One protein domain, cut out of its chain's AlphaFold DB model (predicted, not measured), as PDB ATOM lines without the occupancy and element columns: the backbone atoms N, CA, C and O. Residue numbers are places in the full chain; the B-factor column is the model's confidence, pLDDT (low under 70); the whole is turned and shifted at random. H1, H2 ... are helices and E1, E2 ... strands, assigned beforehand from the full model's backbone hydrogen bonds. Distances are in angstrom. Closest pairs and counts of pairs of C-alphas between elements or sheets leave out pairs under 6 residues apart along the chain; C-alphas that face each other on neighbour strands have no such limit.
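This is residues 4 to 69 of the 137 residues of the protein "CNDH2_C domain-containing protein" of Arundo donax (UniProt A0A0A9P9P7). A small two-stranded hairpin, E1 and E2, has one long helix, H2, packed on it by residues 25 to 29, and a short helix, H1, beside residues 17 to 21 of H2. A long loop, residues 38 to 54, joins the two strands, and its residues 40 to 45 stick out; past E2 a tail runs away from this body to the short helix H3, which touches no other helix. The printed part has 66 residues, with three named helices and two named strands in the order H1, H2, E1, E2, H3; the sheet has the order E1 - E2, antiparallel, and the class is mixed, helices and strands. The whole is loose, with a radius of gyration of the C-alphas of 13.6 A, and spans 40 by 32 by 18 A.

Residues 4 to 5 form a short antiparallel pairing with residues 55 to 56 of E2, residues 55 to 58. H1, residues 6 to 10, and H2, residues 15 to 30, only just touch, with 3 pairs of C-alphas within 8 A; the closest are those of Val 10 and Val 18, 5.7 A apart. H2 touches H1 with residues 17 to 21 alone. The closest C-alphas of H1 and E2 are those of Phe 6 and His 55, 6.2 A apart. The closest C-alphas of H2 and E1, residues 34 to 37, are those of Leu 28 and Val 34, 5.5 A apart. H2 and E2 are near each other, with 5 pairs of C-alphas within 10 A. E1 and E2 form a hairpin, antiparallel at 149 degrees between their directions; N 35 and O 57 are within hydrogen-bond range at 2.8 A, and N 55 and O 37 at 2.9 A. H3, residues 66 to 69, is apart from H1, H2 and E1. In H1 and H2 every O i to N i+4 pair is within hydrogen-bond range, and H3 is too short for such a pair.

H1 begins at C-alpha 6, at (132.267, 131.493, 145.245), and is 6.4 A long. H2 is 23.1 A long, from Lys 15 to Asn 30, whose C-alpha is at (119.129, 124.718, 137.617). E1, Val 34 to Asp 37, is 9.8 A long and E2, His 55 to Leu 58, is 9.9 A. H3 is 5.5 A long and ends at C-alpha 69, at (111.352, 128.995, 123.898).

The C-alphas of Asp 51 and Ala 69 are the two farthest apart, 41.2 A. The printed part has no cut. The links from H1 to H2 and from H2 to E1 are tight, that from E2 to H3 is short, and that from E1 to E2, 17 residues, is long. The mean pLDDT of the printed part is 85.5; residue 41 and residues 61 to 69 are under 70.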
ATOM      1  N   ALA A   4     136.236 128.341 139.956       93.50
ATOM      2  CA  ALA A   4     136.556 129.382 140.927       93.50
ATOM      3  C   ALA A   4     135.771 129.140 142.217       93.50
ATOM      4  O   ALA A   4     134.678 128.558 142.184       93.50
ATOM      5  N   SER A   5     136.304 129.586 143.353       94.19
ATOM      6  CA  SER A   5     135.532 129.585 144.595       94.19
ATOM      7  C   SER A   5     134.440 130.660 144.536       94.19
ATOM      8  O   SER A   5     134.606 131.705 143.903       94.19
ATOM      9  N   PHE A   6     133.298 130.444 145.200       93.94
ATOM     10  CA  PHE A   6     132.267 131.493 145.245       93.94
ATOM     11  C   PHE A   6     132.791 132.782 145.897       93.94
ATOM     12  O   PHE A   6     132.419 133.873 145.472       93.94
ATOM     13  N   GLY A   7     133.694 132.650 146.877       93.06
ATOM     14  CA  GLY A   7     134.364 133.774 147.529       93.06
ATOM     15  C   GLY A   7     135.184 134.627 146.561       93.06
ATOM     16  O   GLY A   7     135.061 135.847 146.597       93.06
ATOM     17  N   GLU A   8     135.947 134.015 145.653       93.50
ATOM     18  CA  GLU A   8     136.685 134.737 144.602       93.50
ATOM     19  C   GLU A   8     135.752 135.480 143.642       93.50
ATOM     20  O   GLU A   8     136.035 136.616 143.272       93.50
ATOM     21  N   ILE A   9     134.620 134.868 143.277       93.19
ATOM     22  CA  ILE A   9     133.649 135.455 142.338       93.19
ATOM     23  C   ILE A   9     133.012 136.726 142.912       93.19
ATOM     24  O   ILE A   9     132.711 137.655 142.165       93.19
ATOM     25  N   VAL A  10     132.775 136.765 144.225       94.19
ATOM     26  CA  VAL A  10     132.094 137.887 144.896       94.19
ATOM     27  C   VAL A  10     133.038 138.772 145.716       94.19
ATOM     28  O   VAL A  10     132.581 139.674 146.423       94.19
ATOM     29  N   SER A  11     134.344 138.516 145.632       93.00
ATOM     30  CA  SER A  11     135.382 139.240 146.365       93.00
ATOM     31  C   SER A  11     135.324 140.740 146.070       93.00
ATOM     32  O   SER A  11     135.222 141.160 144.920       93.00
ATOM     33  N   GLY A  12     135.370 141.564 147.121       91.31
ATOM     34  CA  GLY A  12     135.342 143.027 147.009       91.31
ATOM     35  C   GLY A  12     133.973 143.637 146.671       91.31
ATOM     36  O   GLY A  12     133.844 144.860 146.675       91.31
ATOM     37  N   GLY A  13     132.946 142.816 146.427       92.50
ATOM     38  CA  GLY A  13     131.594 143.278 146.124       92.50
ATOM     39  C   GLY A  13     130.785 143.676 147.372       92.50
ATOM     40  O   GLY A  13     130.936 143.084 148.446       92.50
ATOM     41  N   PRO A  14     129.871 144.656 147.273       95.69
ATOM     42  CA  PRO A  14     128.926 144.974 148.335       95.69
ATOM     43  C   PRO A  14     127.895 143.850 148.534       95.69
ATOM     44  O   PRO A  14     127.562 143.099 147.619       95.69
ATOM     45  N   LYS A  15     127.295 143.777 149.729       95.69
ATOM     46  CA  LYS A  15     126.372 142.690 150.134       95.69
ATOM     47  C   LYS A  15     125.225 142.421 149.145       95.69
ATOM     48  O   LYS A  15     124.831 141.273 148.959       95.69
ATOM     49  N   TYR A  16     124.679 143.461 148.510       97.31
ATOM     50  CA  TYR A  16     123.589 143.309 147.539       97.31
ATOM     51  C   TYR A  16     124.040 142.620 146.245       97.31
ATOM     52  O   TYR A  16     123.246 141.932 145.603       97.31
ATOM     53  N   GLU A  17     125.299 142.799 145.857       96.12
ATOM     54  CA  GLU A  17     125.880 142.148 144.692       96.12
ATOM     55  C   GLU A  17     126.137 140.675 144.989       96.12
ATOM     56  O   GLU A  17     125.720 139.827 144.208       96.12
ATOM     57  N   VAL A  18     126.665 140.360 146.178       95.69
ATOM     58  CA  VAL A  18     126.802 138.974 146.660       95.69
ATOM     59  C   VAL A  18     125.463 138.234 146.576       95.69
ATOM     60  O   VAL A  18     125.387 137.141 146.016       95.69
ATOM     61  N   ALA A  19     124.382 138.846 147.072       96.31
ATOM     62  CA  ALA A  19     123.042 138.259 147.025       96.31
ATOM     63  C   ALA A  19     122.519 138.083 145.587       96.31
ATOM     64  O   ALA A  19     121.905 137.059 145.261       96.31
ATOM     65  N   ARG A  20     122.777 139.059 144.707       97.19
ATOM     66  CA  ARG A  20     122.414 138.982 143.284       97.19
ATOM     67  C   ARG A  20     123.149 137.835 142.593       97.19
ATOM     68  O   ARG A  20     122.514 137.043 141.900       97.19
ATOM     69  N   THR A  21     124.454 137.722 142.813       96.06
ATOM     70  CA  THR A  21     125.297 136.673 142.233       96.06
ATOM     71  C   THR A  21     124.912 135.302 142.767       96.06
ATOM     72  O   THR A  21     124.782 134.363 141.987       96.06
ATOM     73  N   PHE A  22     124.616 135.184 144.064       95.12
ATOM     74  CA  PHE A  22     124.087 133.948 144.639       95.12
ATOM     75  C   PHE A  22     122.751 133.543 143.998       95.12
ATOM     76  O   PHE A  22     122.556 132.390 143.621       95.12
ATOM     77  N   SER A  23     121.846 134.503 143.792       95.62
ATOM     78  CA  SER A  23     120.560 134.248 143.129       95.62
ATOM     79  C   SER A  23     120.744 133.780 141.683       95.62
ATOM     80  O   SER A  23     120.068 132.851 141.239       95.62
ATOM     81  N   ALA A  24     121.675 134.395 140.949       94.88
ATOM     82  CA  ALA A  24     122.025 133.988 139.592       94.88
ATOM     83  C   ALA A  24     122.663 132.590 139.564       94.88
ATOM     84  O   ALA A  24     122.319 131.778 138.707       94.88
ATOM     85  N   LEU A  25     123.530 132.272 140.529       94.62
ATOM     86  CA  LEU A  25     124.154 130.957 140.656       94.62
ATOM     87  C   LEU A  25     123.107 129.844 140.775       94.62
ATOM     88  O   LEU A  25     123.193 128.855 140.051       94.62
ATOM     89  N   LEU A  26     122.082 130.025 141.614       93.81
ATOM     90  CA  LEU A  26     120.988 129.052 141.743       93.81
ATOM     91  C   LEU A  26     120.268 128.816 140.405       93.81
ATOM     92  O   LEU A  26     119.945 127.681 140.061       93.81
ATOM     93  N   GLN A  27     120.057 129.875 139.620       92.62
ATOM     94  CA  GLN A  27     119.452 129.759 138.291       92.62
ATOM     95  C   GLN A  27     120.370 129.018 137.307       92.62
ATOM     96  O   GLN A  27     119.896 128.183 136.540       92.62
ATOM     97  N   LEU A  28     121.680 129.276 137.348       91.50
ATOM     98  CA  LEU A  28     122.668 128.634 136.474       91.50
ATOM     99  C   LEU A  28     122.853 127.143 136.782       91.50
ATOM    100  O   LEU A  28     123.005 126.346 135.852       91.50
ATOM    101  N   VAL A  29     122.791 126.766 138.061       91.06
ATOM    102  CA  VAL A  29     122.810 125.364 138.503       91.06
ATOM    103  C   VAL A  29     121.553 124.640 138.019       91.06
ATOM    104  O   VAL A  29     121.648 123.564 137.428       91.06
ATOM    105  N   ASN A  30     120.381 125.269 138.149       89.12
ATOM    106  CA  ASN A  30     119.129 124.718 137.617       89.12
ATOM    107  C   ASN A  30     119.174 124.550 136.089       89.12
ATOM    108  O   ASN A  30     118.711 123.541 135.555       89.12
ATOM    109  N   GLY A  31     119.775 125.511 135.383       83.81
ATOM    110  CA  GLY A  31     119.990 125.468 133.936       83.81
ATOM    111  C   GLY A  31     121.074 124.486 133.474       83.81
ATOM    112  O   GLY A  31     121.307 124.381 132.270       83.81
ATOM    113  N   ARG A  32     121.743 123.771 134.395       82.62
ATOM    114  CA  ARG A  32     122.903 122.897 134.125       82.62
ATOM    115  C   ARG A  32     124.029 123.592 133.347       82.62
ATOM    116  O   ARG A  32     124.761 122.947 132.603       82.62
ATOM    117  N   SER A  33     124.150 124.909 133.491       85.38
ATOM    118  CA  SER A  33     125.271 125.676 132.935       85.38
ATOM    119  C   SER A  33     126.463 125.680 133.890       85.38
ATOM    120  O   SER A  33     127.598 125.898 133.481       85.38
ATOM    121  N   VAL A  34     126.208 125.440 135.174       90.94
ATOM    122  CA  VAL A  34     127.196 125.465 136.249       90.94
ATOM    123  C   VAL A  34     126.951 124.282 137.180       90.94
ATOM    124  O   VAL A  34     125.803 123.929 137.443       90.94
ATOM    125  N   ASP A  35     128.031 123.689 137.672       91.44
ATOM    126  CA  ASP A  35     128.043 122.654 138.698       91.44
ATOM    127  C   ASP A  35     128.626 123.204 140.003       91.44
ATOM    128  O   ASP A  35     129.468 124.110 139.980       91.44
ATOM    129  N   LEU A  36     128.198 122.644 141.133       92.44
ATOM    130  CA  LEU A  36     128.730 122.986 142.450       92.44
ATOM    131  C   LEU A  36     129.540 121.812 142.978       92.44
ATOM    132  O   LEU A  36     128.979 120.789 143.366       92.44
ATOM    133  N   ASP A  37     130.851 121.995 143.033       89.81
ATOM    134  CA  ASP A  37     131.740 121.032 143.657       89.81
ATOM    135  C   ASP A  37     131.862 121.347 145.150       89.81
ATOM    136  O   ASP A  37     132.352 122.401 145.567       89.81
ATOM    137  N   LYS A  38     131.327 120.425 145.944       87.25
ATOM    138  CA  LYS A  38     131.240 120.492 147.403       87.25
ATOM    139  C   LYS A  38     132.203 119.513 148.082       87.25
ATOM    140  O   LYS A  38     132.151 119.365 149.298       87.25
ATOM    141  N   GLY A  39     133.070 118.849 147.315       80.19
ATOM    142  CA  GLY A  39     133.913 117.770 147.820       80.19
ATOM    143  C   GLY A  39     133.131 116.477 148.065       80.19
ATOM    144  O   GLY A  39     132.132 116.193 147.400       80.19
ATOM    145  N   GLN A  40     133.615 115.655 148.999       77.56
ATOM    146  CA  GLN A  40     132.993 114.369 149.315       77.56
ATOM    147  C   GLN A  40     131.625 114.565 149.985       77.56
ATOM    148  O   GLN A  40     131.505 115.404 150.878       77.56
ATOM    149  N   PRO A  41     130.598 113.785 149.606       68.31
ATOM    150  CA  PRO A  41     129.311 113.801 150.285       68.31
ATOM    151  C   PRO A  41     129.462 113.205 151.691       68.31
ATOM    152  O   PRO A  41     129.340 112.000 151.898       68.31
ATOM    153  N   THR A  42     129.750 114.058 152.668       72.25
ATOM    154  CA  THR A  42     129.654 113.731 154.092       72.25
ATOM    155  C   THR A  42     128.195 113.845 154.529       72.25
ATOM    156  O   THR A  42     127.508 114.791 154.148       72.25
ATOM    157  N   ASN A  43     127.709 112.909 155.350       78.62
ATOM    158  CA  ASN A  43     126.343 112.937 155.907       78.62
ATOM    159  C   ASN A  43     126.133 114.046 156.963       78.62
ATOM    160  O   ASN A  43     125.088 114.104 157.606       78.62
ATOM    161  N   ASP A  44     127.120 114.924 157.131       81.75
ATOM    162  CA  ASP A  44     127.141 115.996 158.114       81.75
ATOM    163  C   ASP A  44     126.591 117.304 157.533       81.75
ATOM    164  O   ASP A  44     126.687 117.590 156.335       81.75
ATOM    165  N   LEU A  45     126.032 118.146 158.405       82.19
ATOM    166  CA  LEU A  45     125.630 119.503 158.048       82.19
ATOM    167  C   LEU A  45     126.886 120.369 157.874       82.19
ATOM    168  O   LEU A  45     127.473 120.835 158.849       82.19
ATOM    169  N   VAL A  46     127.302 120.582 156.626       83.38
ATOM    170  CA  VAL A  46     128.493 121.379 156.297       83.38
ATOM    171  C   VAL A  46     128.128 122.854 156.115       83.38
ATOM    172  O   VAL A  46     127.349 123.214 155.230       83.38
ATOM    173  N   CYS A  47     128.748 123.718 156.920       87.69
ATOM    174  CA  CYS A  47     128.771 125.162 156.697       87.69
ATOM    175  C   CYS A  47     129.986 125.525 155.836       87.69
ATOM    176  O   CYS A  47     131.125 125.240 156.207       87.69
ATOM    177  N   TYR A  48     129.748 126.176 154.699       89.38
ATOM    178  CA  TYR A  48     130.821 126.671 153.840       89.38
ATOM    179  C   TYR A  48     131.218 128.083 154.268       89.38
ATOM    180  O   TYR A  48     130.362 128.958 154.426       89.38
ATOM    181  N   THR A  49     132.513 128.294 154.455       90.00
ATOM    182  CA  THR A  49     133.128 129.563 154.870       90.00
ATOM    183  C   THR A  49     134.285 129.904 153.930       90.00
ATOM    184  O   THR A  49     134.509 129.209 152.942       90.00
ATOM    185  N   ALA A  50     135.026 130.979 154.206       86.31
ATOM    186  CA  ALA A  50     136.236 131.288 153.445       86.31
ATOM    187  C   ALA A  50     137.309 130.188 153.576       86.31
ATOM    188  O   ALA A  50     138.008 129.913 152.608       86.31
ATOM    189  N   ASP A  51     137.385 129.528 154.737       86.81
ATOM    190  CA  ASP A  51     138.334 128.437 154.999       86.81
ATOM    191  C   ASP A  51     137.858 127.088 154.427       86.81
ATOM    192  O   ASP A  51     138.656 126.185 154.195       86.81
ATOM    193  N   ASN A  52     136.550 126.961 154.175       88.94
ATOM    194  CA  ASN A  52     135.918 125.808 153.534       88.94
ATOM    195  C   ASN A  52     134.991 126.278 152.398       88.94
ATOM    196  O   ASN A  52     133.763 126.293 152.569       88.94
ATOM    197  N   PRO A  53     135.543 126.731 151.259       91.56
ATOM    198  CA  PRO A  53     134.737 127.202 150.150       91.56
ATOM    199  C   PRO A  53     134.191 126.031 149.327       91.56
ATOM    200  O   PRO A  53     134.871 125.036 149.082       91.56
ATOM    201  N   PHE A  54     132.974 126.189 148.811       93.12
ATOM    202  CA  PHE A  54     132.511 125.377 147.689       93.12
ATOM    203  C   PHE A  54     132.964 126.012 146.369       93.12
ATOM    204  O   PHE A  54     133.096 127.239 146.254       93.12
ATOM    205  N   HIS A  55     133.168 125.171 145.362       93.81
ATOM    206  CA  HIS A  55     133.687 125.592 144.068       93.81
ATOM    207  C   HIS A  55     132.583 125.593 143.016       93.81
ATOM    208  O   HIS A  55     131.695 124.739 142.990       93.81
ATOM    209  N   VAL A  56     132.650 126.581 142.135       94.00
ATOM    210  CA  VAL A  56     131.723 126.775 141.030       94.00
ATOM    211  C   VAL A  56     132.436 126.353 139.754       94.00
ATOM    212  O   VAL A  56     133.447 126.947 139.375       94.00
ATOM    213  N   ARG A  57     131.927 125.315 139.088       93.06
ATOM    214  CA  ARG A  57     132.520 124.763 137.865       93.06
ATOM    215  C   ARG A  57     131.614 125.045 136.680       93.06
ATOM    216  O   ARG A  57     130.457 124.630 136.666       93.06
ATOM    217  N   LEU A  58     132.136 125.720 135.663       90.38
ATOM    218  CA  LEU A  58     131.381 125.920 134.431       90.38
ATOM    219  C   LEU A  58     131.224 124.573 133.722       90.38
ATOM    220  O   LEU A  58     132.219 123.931 133.390       90.38
ATOM    221  N   ILE A  59     129.985 124.158 133.476       87.38
ATOM    222  CA  ILE A  59     129.703 123.031 132.592       87.38
ATOM    223  C   ILE A  59     129.751 123.620 131.181       87.38
ATOM    224  O   ILE A  59     129.097 124.625 130.909       87.38
ATOM    225  N   GLY A  60     130.605 123.066 130.314       76.88
ATOM    226  CA  GLY A  60     130.837 123.568 128.952       76.88
ATOM    227  C   GLY A  60     129.544 123.815 128.156       76.88
ATOM    228  O   GLY A  60     128.479 123.371 128.576       76.88
ATOM    229  N   PRO A  61     129.616 124.511 127.004       69.75
ATOM    230  CA  PRO A  61     128.456 125.098 126.329       69.75
ATOM    231  C   PRO A  61     127.280 124.120 126.231       69.75
ATOM    232  O   PRO A  61     127.274 123.186 125.427       69.75
ATOM    233  N   ASN A  62     126.285 124.347 127.090       60.78
ATOM    234  CA  ASN A  62     125.086 123.535 127.176       60.78
ATOM    235  C   ASN A  62     124.213 123.866 125.958       60.78
ATOM    236  O   ASN A  62     123.603 124.931 125.886       60.78
ATOM    237  N   ARG A  63     124.181 122.971 124.965       57.03
ATOM    238  CA  ARG A  63     123.341 123.093 123.760       57.03
ATOM    239  C   ARG A  63     121.858 122.850 124.082       57.03
ATOM    240  O   ARG A  63     121.261 121.926 123.534       57.03
ATOM    241  N   ARG A  64     121.244 123.628 124.979       58.34
ATOM    242  CA  ARG A  64     119.806 123.512 125.279       58.34
ATOM    243  C   ARG A  64     119.009 124.740 124.814       58.34
ATOM    244  O   ARG A  64     119.160 125.802 125.405       58.34
ATOM    245  N   PRO A  65     118.098 124.583 123.831       57.34
ATOM    246  CA  PRO A  65     117.195 125.639 123.338       57.34
ATOM    247  C   PRO A  65     116.036 126.026 124.282       57.34
ATOM    248  O   PRO A  65     115.127 126.753 123.886       57.34
ATOM    249  N   GLU A  66     115.973 125.475 125.496       55.16
ATOM    250  CA  GLU A  66     114.700 125.369 126.221       55.16
ATOM    251  C   GLU A  66     114.259 126.676 126.900       55.16
ATOM    252  O   GLU A  66     113.072 126.998 126.888       55.16
ATOM    253  N   MET A  67     115.194 127.483 127.414       54.75
ATOM    254  CA  MET A  67     114.842 128.735 128.102       54.75
ATOM    255  C   MET A  67     114.422 129.847 127.128       54.75
ATOM    256  O   MET A  67     113.571 130.674 127.450       54.75
ATOM    257  N   GLU A  68     114.945 129.835 125.902       56.31
ATOM    258  CA  GLU A  68     114.612 130.810 124.855       56.31
ATOM    259  C   GLU A  68     113.185 130.601 124.314       56.31
ATOM    260  O   GLU A  68     112.464 131.556 124.008       56.31
ATOM    261  N   ALA A  69     112.708 129.350 124.314       55.38
ATOM    262  CA  ALA A  69     111.352 128.995 123.898       55.38
ATOM    263  C   ALA A  69     110.256 129.526 124.844       55.38
ATOM    264  O   ALA A  69     109.105 129.692 124.430       55.38
TER     265      ALA A  69